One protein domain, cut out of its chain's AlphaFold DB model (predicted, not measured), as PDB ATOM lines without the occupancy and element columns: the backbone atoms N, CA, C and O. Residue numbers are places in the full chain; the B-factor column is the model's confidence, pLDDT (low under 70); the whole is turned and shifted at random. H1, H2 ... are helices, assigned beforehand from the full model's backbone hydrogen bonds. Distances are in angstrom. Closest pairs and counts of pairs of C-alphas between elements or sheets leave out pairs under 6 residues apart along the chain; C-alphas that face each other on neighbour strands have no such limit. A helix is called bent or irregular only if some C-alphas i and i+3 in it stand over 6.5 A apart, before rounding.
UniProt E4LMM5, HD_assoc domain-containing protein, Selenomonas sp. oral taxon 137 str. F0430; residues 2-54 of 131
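Overview. This is residues 2 to 54 of the 131 residues of the protein "HD_assoc domain-containing protein" of Selenomonas sp. oral taxon 137 str. F0430 (UniProt E4LMM5). Two long helices, H2 and H3, make a loose V, and short H1 folds back onto residues 11 to 16 of H2. Residues 45 to 51 of H3 stick out. The printed part has 53 residues with three named helices, in the order H1, H2, H3, which hold 42 of them, and no named strand; its class is all helix, and it is only just loose, close to compact, with a radius of gyration of the C-alphas of 12.3 A and spans of 38 by 22 by 14 A.

Arrangement. H1, residues 2 to 5, touches H2, residues 9 to 27, through residues 11 to 16 of H2 alone; the closest C-alphas, Phe 5 and Met 12, are 4.4 A apart. H1 only just touches H3, residues 34 to 52, with 3 pairs of C-alphas within 8 A, through residues 36 to 39 of H3 alone; the closest C-alphas, Cys 4 and Val 39, are 7.2 A apart. H2 and H3 are close but not clearly touching, closest C-alphas Met 16 and Met 36 at 6.9 A, at a steep tilt of 43 degrees, opposite ways. Every O i to N i+4 pair is within hydrogen-bond range in H2, 14 of 15 in H3; H1 is too short for one.

Along the chain. H1 begins at C-alpha 2 (-31.109, -7.188, 1.084). H2 is 26.7 A long. H3, 24.8 A, ends at C-alpha 52 (-27.107, 4.782, -16.156) and is only just irregular: C-alphas 49 and 52 are 6.7 A apart.

Size, cuts and confidence. The C-alphas farthest apart, Gln 26 and Ser 54, are 38.9 A apart. The printed part has no cut; the link H1 to H2 is tight, H2 to H3 short. Residues 2 to 6 have pLDDT under 70.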
ATOM      1  N   ILE A   2     -31.815  -5.888   0.978       50.00
ATOM      2  CA  ILE A   2     -31.109  -7.188   1.084       50.00
ATOM      3  C   ILE A   2     -32.054  -8.344   1.487       50.00
ATOM      4  O   ILE A   2     -31.932  -9.449   0.974       50.00
ATOM      5  N   GLU A   3     -33.059  -8.086   2.328       52.12
ATOM      6  CA  GLU A   3     -33.980  -9.139   2.799       52.12
ATOM      7  C   GLU A   3     -34.954  -9.676   1.725       52.12
ATOM      8  O   GLU A   3     -35.360 -10.839   1.789       52.12
ATOM      9  N   CYS A   4     -35.308  -8.875   0.709       57.16
ATOM     10  CA  CYS A   4     -36.256  -9.295  -0.337       57.16
ATOM     11  C   CYS A   4     -35.590 -10.014  -1.514       57.16
ATOM     12  O   CYS A   4     -36.220 -10.874  -2.116       57.16
ATOM     13  N   PHE A   5     -34.338  -9.689  -1.842       62.31
ATOM     14  CA  PHE A   5     -33.643 -10.276  -2.991       62.31
ATOM     15  C   PHE A   5     -32.769 -11.483  -2.610       62.31
ATOM     16  O   PHE A   5     -32.597 -12.384  -3.418       62.31
ATOM     17  N   GLY A   6     -32.291 -11.581  -1.370       61.00
ATOM     18  CA  GLY A   6     -31.346 -12.625  -0.963       61.00
ATOM     19  C   GLY A   6     -29.915 -12.097  -0.871       61.00
ATOM     20  O   GLY A   6     -29.644 -10.933  -1.159       61.00
ATOM     21  N   ALA A   7     -29.002 -12.944  -0.393       76.75
ATOM     22  CA  ALA A   7     -27.656 -12.524   0.004       76.75
ATOM     23  C   ALA A   7     -26.693 -12.292  -1.175       76.75
ATOM     24  O   ALA A   7     -25.678 -11.617  -1.007       76.75
ATOM     25  N   ASP A   8     -27.002 -12.835  -2.355       84.69
ATOM     26  CA  ASP A   8     -26.172 -12.746  -3.553       84.69
ATOM     27  C   ASP A   8     -27.011 -12.644  -4.839       84.69
ATOM     28  O   ASP A   8     -28.237 -12.799  -4.839       84.69
ATOM     29  N   THR A   9     -26.334 -12.374  -5.958       84.50
ATOM     30  CA  THR A   9     -26.956 -12.206  -7.279       84.50
ATOM     31  C   THR A   9     -27.729 -13.445  -7.735       84.50
ATOM     32  O   THR A   9     -28.754 -13.315  -8.402       84.50
ATOM     33  N   SER A  10     -27.269 -14.648  -7.385       90.00
ATOM     34  CA  SER A  10     -27.933 -15.896  -7.772       90.00
ATOM     35  C   SER A  10     -29.259 -16.063  -7.032       90.00
ATOM     36  O   SER A  10     -30.294 -16.340  -7.647       90.00
ATOM     37  N   ALA A  11     -29.255 -15.814  -5.720       87.69
ATOM     38  CA  ALA A  11     -30.460 -15.810  -4.898       87.69
ATOM     39  C   ALA A  11     -31.474 -14.760  -5.387       87.69
ATOM     40  O   ALA A  11     -32.664 -15.063  -5.498       87.69
ATOM     41  N   MET A  12     -30.987 -13.576  -5.771       86.44
ATOM     42  CA  MET A  12     -31.792 -12.498  -6.349       86.44
ATOM     43  C   MET A  12     -32.524 -12.936  -7.613       86.44
ATOM     44  O   MET A  12     -33.751 -12.843  -7.679       86.44
ATOM     45  N   ILE A  13     -31.787 -13.468  -8.589       90.25
ATOM     46  CA  ILE A  13     -32.366 -13.949  -9.847       90.25
ATOM     47  C   ILE A  13     -33.362 -15.079  -9.573       90.25
ATOM     48  O   ILE A  13     -34.478 -15.053 -10.087       90.25
ATOM     49  N   THR A  14     -32.994 -16.038  -8.720       93.12
ATOM     50  CA  THR A  14     -33.842 -17.191  -8.384       93.12
ATOM     51  C   THR A  14     -35.176 -16.747  -7.799       93.12
ATOM     52  O   THR A  14     -36.224 -17.271  -8.180       93.12
ATOM     53  N   ARG A  15     -35.156 -15.760  -6.900       90.56
ATOM     54  CA  ARG A  15     -36.366 -15.270  -6.242       90.56
ATOM     55  C   ARG A  15     -37.246 -14.455  -7.187       90.56
ATOM     56  O   ARG A  15     -38.454 -14.658  -7.184       90.56
ATOM     57  N   MET A  16     -36.655 -13.610  -8.032       90.88
ATOM     58  CA  MET A  16     -37.390 -12.862  -9.060       90.88
ATOM     59  C   MET A  16     -38.060 -13.785 -10.083       90.88
ATOM     60  O   MET A  16     -39.228 -13.601 -10.412       90.88
ATOM     61  N   VAL A  17     -37.329 -14.788 -10.579       94.12
ATOM     62  CA  VAL A  17     -37.851 -15.743 -11.567       94.12
ATOM     63  C   VAL A  17     -38.941 -16.613 -10.949       94.12
ATOM     64  O   VAL A  17     -40.000 -16.774 -11.550       94.12
ATOM     65  N   SER A  18     -38.720 -17.130  -9.737       95.12
ATOM     66  CA  SER A  18     -39.724 -17.934  -9.027       95.12
ATOM     67  C   SER A  18     -41.019 -17.151  -8.783       95.12
ATOM     68  O   SER A  18     -42.100 -17.675  -9.040       95.12
ATOM     69  N   ASP A  19     -40.919 -15.893  -8.339       95.25
ATOM     70  CA  ASP A  19     -42.080 -15.019  -8.127       95.25
ATOM     71  C   ASP A  19     -42.849 -14.756  -9.427       95.25
ATOM     72  O   ASP A  19     -44.078 -14.869  -9.450       95.25
ATOM     73  N   MET A  20     -42.129 -14.483 -10.522       95.94
ATOM     74  CA  MET A  20     -42.733 -14.270 -11.835       95.94
ATOM     75  C   MET A  20     -43.507 -15.501 -12.305       95.94
ATOM     76  O   MET A  20     -44.625 -15.361 -12.790       95.94
ATOM     77  N   ILE A  21     -42.940 -16.703 -12.158       96.88
ATOM     78  CA  ILE A  21     -43.589 -17.951 -12.582       96.88
ATOM     79  C   ILE A  21     -44.903 -18.151 -11.821       96.88
ATOM     80  O   ILE A  21     -45.952 -18.298 -12.447       96.88
ATOM     81  N   VAL A  22     -44.854 -18.096 -10.486       96.81
ATOM     82  CA  VAL A  22     -46.031 -18.326  -9.632       96.81
ATOM     83  C   VAL A  22     -47.109 -17.273  -9.883       96.81
ATOM     84  O   VAL A  22     -48.283 -17.606 -10.033       96.81
ATOM     85  N   THR A  23     -46.720 -15.999  -9.965       96.50
ATOM     86  CA  THR A  23     -47.677 -14.909 -10.187       96.50
ATOM     87  C   THR A  23     -48.303 -14.990 -11.577       96.50
ATOM     88  O   THR A  23     -49.508 -14.784 -11.724       96.50
ATOM     89  N   SER A  24     -47.511 -15.330 -12.596       96.88
ATOM     90  CA  SER A  24     -48.009 -15.419 -13.970       96.88
ATOM     91  C   SER A  24     -48.984 -16.579 -14.152       96.88
ATOM     92  O   SER A  24     -50.003 -16.419 -14.822       96.88
ATOM     93  N   GLU A  25     -48.716 -17.726 -13.520       96.62
ATOM     94  CA  GLU A  25     -49.620 -18.881 -13.530       96.62
ATOM     95  C   GLU A  25     -50.982 -18.539 -12.911       96.62
ATOM     96  O   GLU A  25     -52.024 -18.882 -13.466       96.62
ATOM     97  N   GLN A  26     -50.988 -17.799 -11.800       94.06
ATOM     98  CA  GLN A  26     -52.219 -17.397 -11.115       94.06
ATOM     99  C   GLN A  26     -53.001 -16.319 -11.872       94.06
ATOM    100  O   GLN A  26     -54.232 -16.323 -11.864       94.06
ATOM    101  N   ARG A  27     -52.296 -15.378 -12.511       93.69
ATOM    102  CA  ARG A  27     -52.906 -14.237 -13.209       93.69
ATOM    103  C   ARG A  27     -53.342 -14.569 -14.638       93.69
ATOM    104  O   ARG A  27     -54.185 -13.865 -15.186       93.69
ATOM    105  N   GLY A  28     -52.766 -15.609 -15.243       95.06
ATOM    106  CA  GLY A  28     -52.946 -15.930 -16.661       95.06
ATOM    107  C   GLY A  28     -52.229 -14.960 -17.608       95.06
ATOM    108  O   GLY A  28     -52.553 -14.916 -18.792       95.06
ATOM    109  N   ASP A  29     -51.282 -14.170 -17.097       94.38
ATOM    110  CA  ASP A  29     -50.505 -13.183 -17.852       94.38
ATOM    111  C   ASP A  29     -49.146 -12.937 -17.178       94.38
ATOM    112  O   ASP A  29     -49.030 -13.052 -15.958       94.38
ATOM    113  N   ALA A  30     -48.126 -12.578 -17.961       94.25
ATOM    114  CA  ALA A  30     -46.758 -12.422 -17.485       94.25
ATOM    115  C   ALA A  30     -46.631 -11.251 -16.497       94.25
ATOM    116  O   ALA A  30     -46.860 -10.084 -16.833       94.25
ATOM    117  N   GLY A  31     -46.226 -11.540 -15.263       94.25
ATOM    118  CA  GLY A  31     -46.068 -10.504 -14.254       94.25
ATOM    119  C   GLY A  31     -45.406 -10.961 -12.969       94.25
ATOM    120  O   GLY A  31     -45.338 -12.148 -12.664       94.25
ATOM    121  N   LEU A  32     -44.924  -9.969 -12.228       94.19
ATOM    122  CA  LEU A  32     -44.433 -10.102 -10.863       94.19
ATOM    123  C   LEU A  32     -45.564  -9.851  -9.868       94.19
ATOM    124  O   LEU A  32     -46.546  -9.172 -10.192       94.19
ATOM    125  N   SER A  33     -45.399 -10.349  -8.647       95.06
ATOM    126  CA  SER A  33     -46.244  -9.946  -7.525       95.06
ATOM    127  C   SER A  33     -46.055  -8.457  -7.219       95.06
ATOM    128  O   SER A  33     -45.024  -7.862  -7.536       95.06
ATOM    129  N   GLU A  34     -47.031  -7.827  -6.558       93.44
ATOM    130  CA  GLU A  34     -46.910  -6.414  -6.164       93.44
ATOM    131  C   GLU A  34     -45.697  -6.160  -5.254       93.44
ATOM    132  O   GLU A  34     -45.070  -5.100  -5.308       93.44
ATOM    133  N   GLU A  35     -45.349  -7.130  -4.405       91.12
ATOM    134  CA  GLU A  35     -44.168  -7.044  -3.552       91.12
ATOM    135  C   GLU A  35     -42.887  -7.051  -4.384       91.12
ATOM    136  O   GLU A  35     -42.068  -6.138  -4.250       91.12
ATOM    137  N   MET A  36     -42.738  -8.032  -5.277       91.31
ATOM    138  CA  MET A  36     -41.549  -8.149  -6.113       91.31
ATOM    139  C   MET A  36     -41.436  -6.990  -7.109       91.31
ATOM    140  O   MET A  36     -40.334  -6.502  -7.356       91.31
ATOM    141  N   GLN A  37     -42.558  -6.475  -7.615       93.38
ATOM    142  CA  GLN A  37     -42.578  -5.291  -8.472       93.38
ATOM    143  C   GLN A  37     -42.017  -4.060  -7.748       93.38
ATOM    144  O   GLN A  37     -41.112  -3.414  -8.269       93.38
ATOM    145  N   ARG A  38     -42.460  -3.772  -6.514       91.31
ATOM    146  CA  ARG A  38     -41.919  -2.648  -5.716       91.31
ATOM    147  C   ARG A  38     -40.415  -2.773  -5.491       91.31
ATOM    148  O   ARG A  38     -39.673  -1.790  -5.532       91.31
ATOM    149  N   VAL A  39     -39.972  -3.994  -5.233       89.50
ATOM    150  CA  VAL A  39     -38.569  -4.328  -5.006       89.50
ATOM    151  C   VAL A  39     -37.749  -4.120  -6.293       89.50
ATOM    152  O   VAL A  39     -36.683  -3.500  -6.247       89.50
ATOM    153  N   MET A  40     -38.289  -4.514  -7.449       89.62
ATOM    154  CA  MET A  40     -37.711  -4.258  -8.772       89.62
ATOM    155  C   MET A  40     -37.676  -2.781  -9.156       89.62
ATOM    156  O   MET A  40     -36.676  -2.320  -9.706       89.62
ATOM    157  N   ASP A  41     -38.718  -2.019  -8.834       91.81
ATOM    158  CA  ASP A  41     -38.783  -0.585  -9.114       91.81
ATOM    159  C   ASP A  41     -37.725   0.184  -8.313       91.81
ATOM    160  O   ASP A  41     -37.047   1.071  -8.846       91.81
ATOM    161  N   LEU A  42     -37.519  -0.195  -7.048       90.06
ATOM    162  CA  LEU A  42     -36.466   0.372  -6.208       90.06
ATOM    163  C   LEU A  42     -35.072   0.030  -6.748       90.06
ATOM    164  O   LEU A  42     -34.215   0.911  -6.843       90.06
ATOM    165  N   PHE A  43     -34.849  -1.227  -7.139       87.94
ATOM    166  CA  PHE A  43     -33.581  -1.654  -7.730       87.94
ATOM    167  C   PHE A  43     -33.292  -0.921  -9.043       87.94
ATOM    168  O   PHE A  43     -32.197  -0.393  -9.242       87.94
ATOM    169  N   ARG A  44     -34.297  -0.803  -9.915       90.50
ATOM    170  CA  ARG A  44     -34.210  -0.034 -11.157       90.50
ATOM    171  C   ARG A  44     -33.867   1.426 -10.875       90.50
ATOM    172  O   ARG A  44     -32.944   1.951 -11.492       90.50
ATOM    173  N   SER A  45     -34.554   2.061  -9.928       90.88
ATOM    174  CA  SER A  45     -34.299   3.457  -9.545       90.88
ATOM    175  C   SER A  45     -32.856   3.657  -9.074       90.88
ATOM    176  O   SER A  45     -32.172   4.565  -9.545       90.88
ATOM    177  N   PHE A  46     -32.354   2.747  -8.236       88.88
ATOM    178  CA  PHE A  46     -30.958   2.736  -7.801       88.88
ATOM    179  C   PHE A  46     -29.976   2.613  -8.980       88.88
ATOM    180  O   PHE A  46     -29.019   3.386  -9.066       88.88
ATOM    181  N   MET A  47     -30.214   1.690  -9.922       89.31
ATOM    182  CA  MET A  47     -29.360   1.541 -11.108       89.31
ATOM    183  C   MET A  47     -29.367   2.795 -11.990       89.31
ATOM    184  O   MET A  47     -28.321   3.188 -12.506       89.31
ATOM    185  N   PHE A  48     -30.518   3.452 -12.160       87.12
ATOM    186  CA  PHE A  48     -30.596   4.697 -12.927       87.12
ATOM    187  C   PHE A  48     -29.810   5.830 -12.267       87.12
ATOM    188  O   PHE A  48     -29.022   6.489 -12.947       87.12
ATOM    189  N   GLU A  49     -29.964   6.013 -10.956       86.81
ATOM    190  CA  GLU A  49     -29.253   7.047 -10.196       86.81
ATOM    191  C   GLU A  49     -27.733   6.840 -10.221       86.81
ATOM    192  O   GLU A  49     -26.974   7.796 -10.391       86.81
ATOM    193  N   ARG A  50     -27.271   5.596 -10.051       83.81
ATOM    194  CA  ARG A  50     -25.851   5.307  -9.801       83.81
ATOM    195  C   ARG A  50     -25.063   4.872 -11.026       83.81
ATOM    196  O   ARG A  50     -23.858   5.105 -11.066       83.81
ATOM    197  N   ILE A  51     -25.715   4.253 -12.006       84.62
ATOM    198  CA  ILE A  51     -25.042   3.621 -13.147       84.62
ATOM    199  C   ILE A  51     -25.426   4.345 -14.436       84.62
ATOM    200  O   ILE A  51     -24.580   4.997 -15.049       84.62
ATOM    201  N   TYR A  52     -26.700   4.298 -14.832       81.31
ATOM    202  CA  TYR A  52     -27.107   4.782 -16.156       81.31
ATOM    203  C   TYR A  52     -26.936   6.300 -16.322       81.31
ATOM    204  O   TYR A  52     -26.455   6.742 -17.364       81.31
ATOM    205  N   HIS A  53     -27.231   7.110 -15.300       81.25
ATOM    206  CA  HIS A  53     -27.022   8.566 -15.345       81.25
ATOM    207  C   HIS A  53     -25.644   9.021 -14.858       81.25
ATOM    208  O   HIS A  53     -25.413  10.220 -14.687       81.25
ATOM    209  N   SER A  54     -24.699   8.096 -14.672       79.56
ATOM    210  CA  SER A  54     -23.339   8.460 -14.291       79.56
ATOM    211  C   SER A  54     -22.727   9.430 -15.308       79.56
ATOM    212  O   SER A  54     -22.783   9.209 -16.527       79.56
TER     213      SER A  54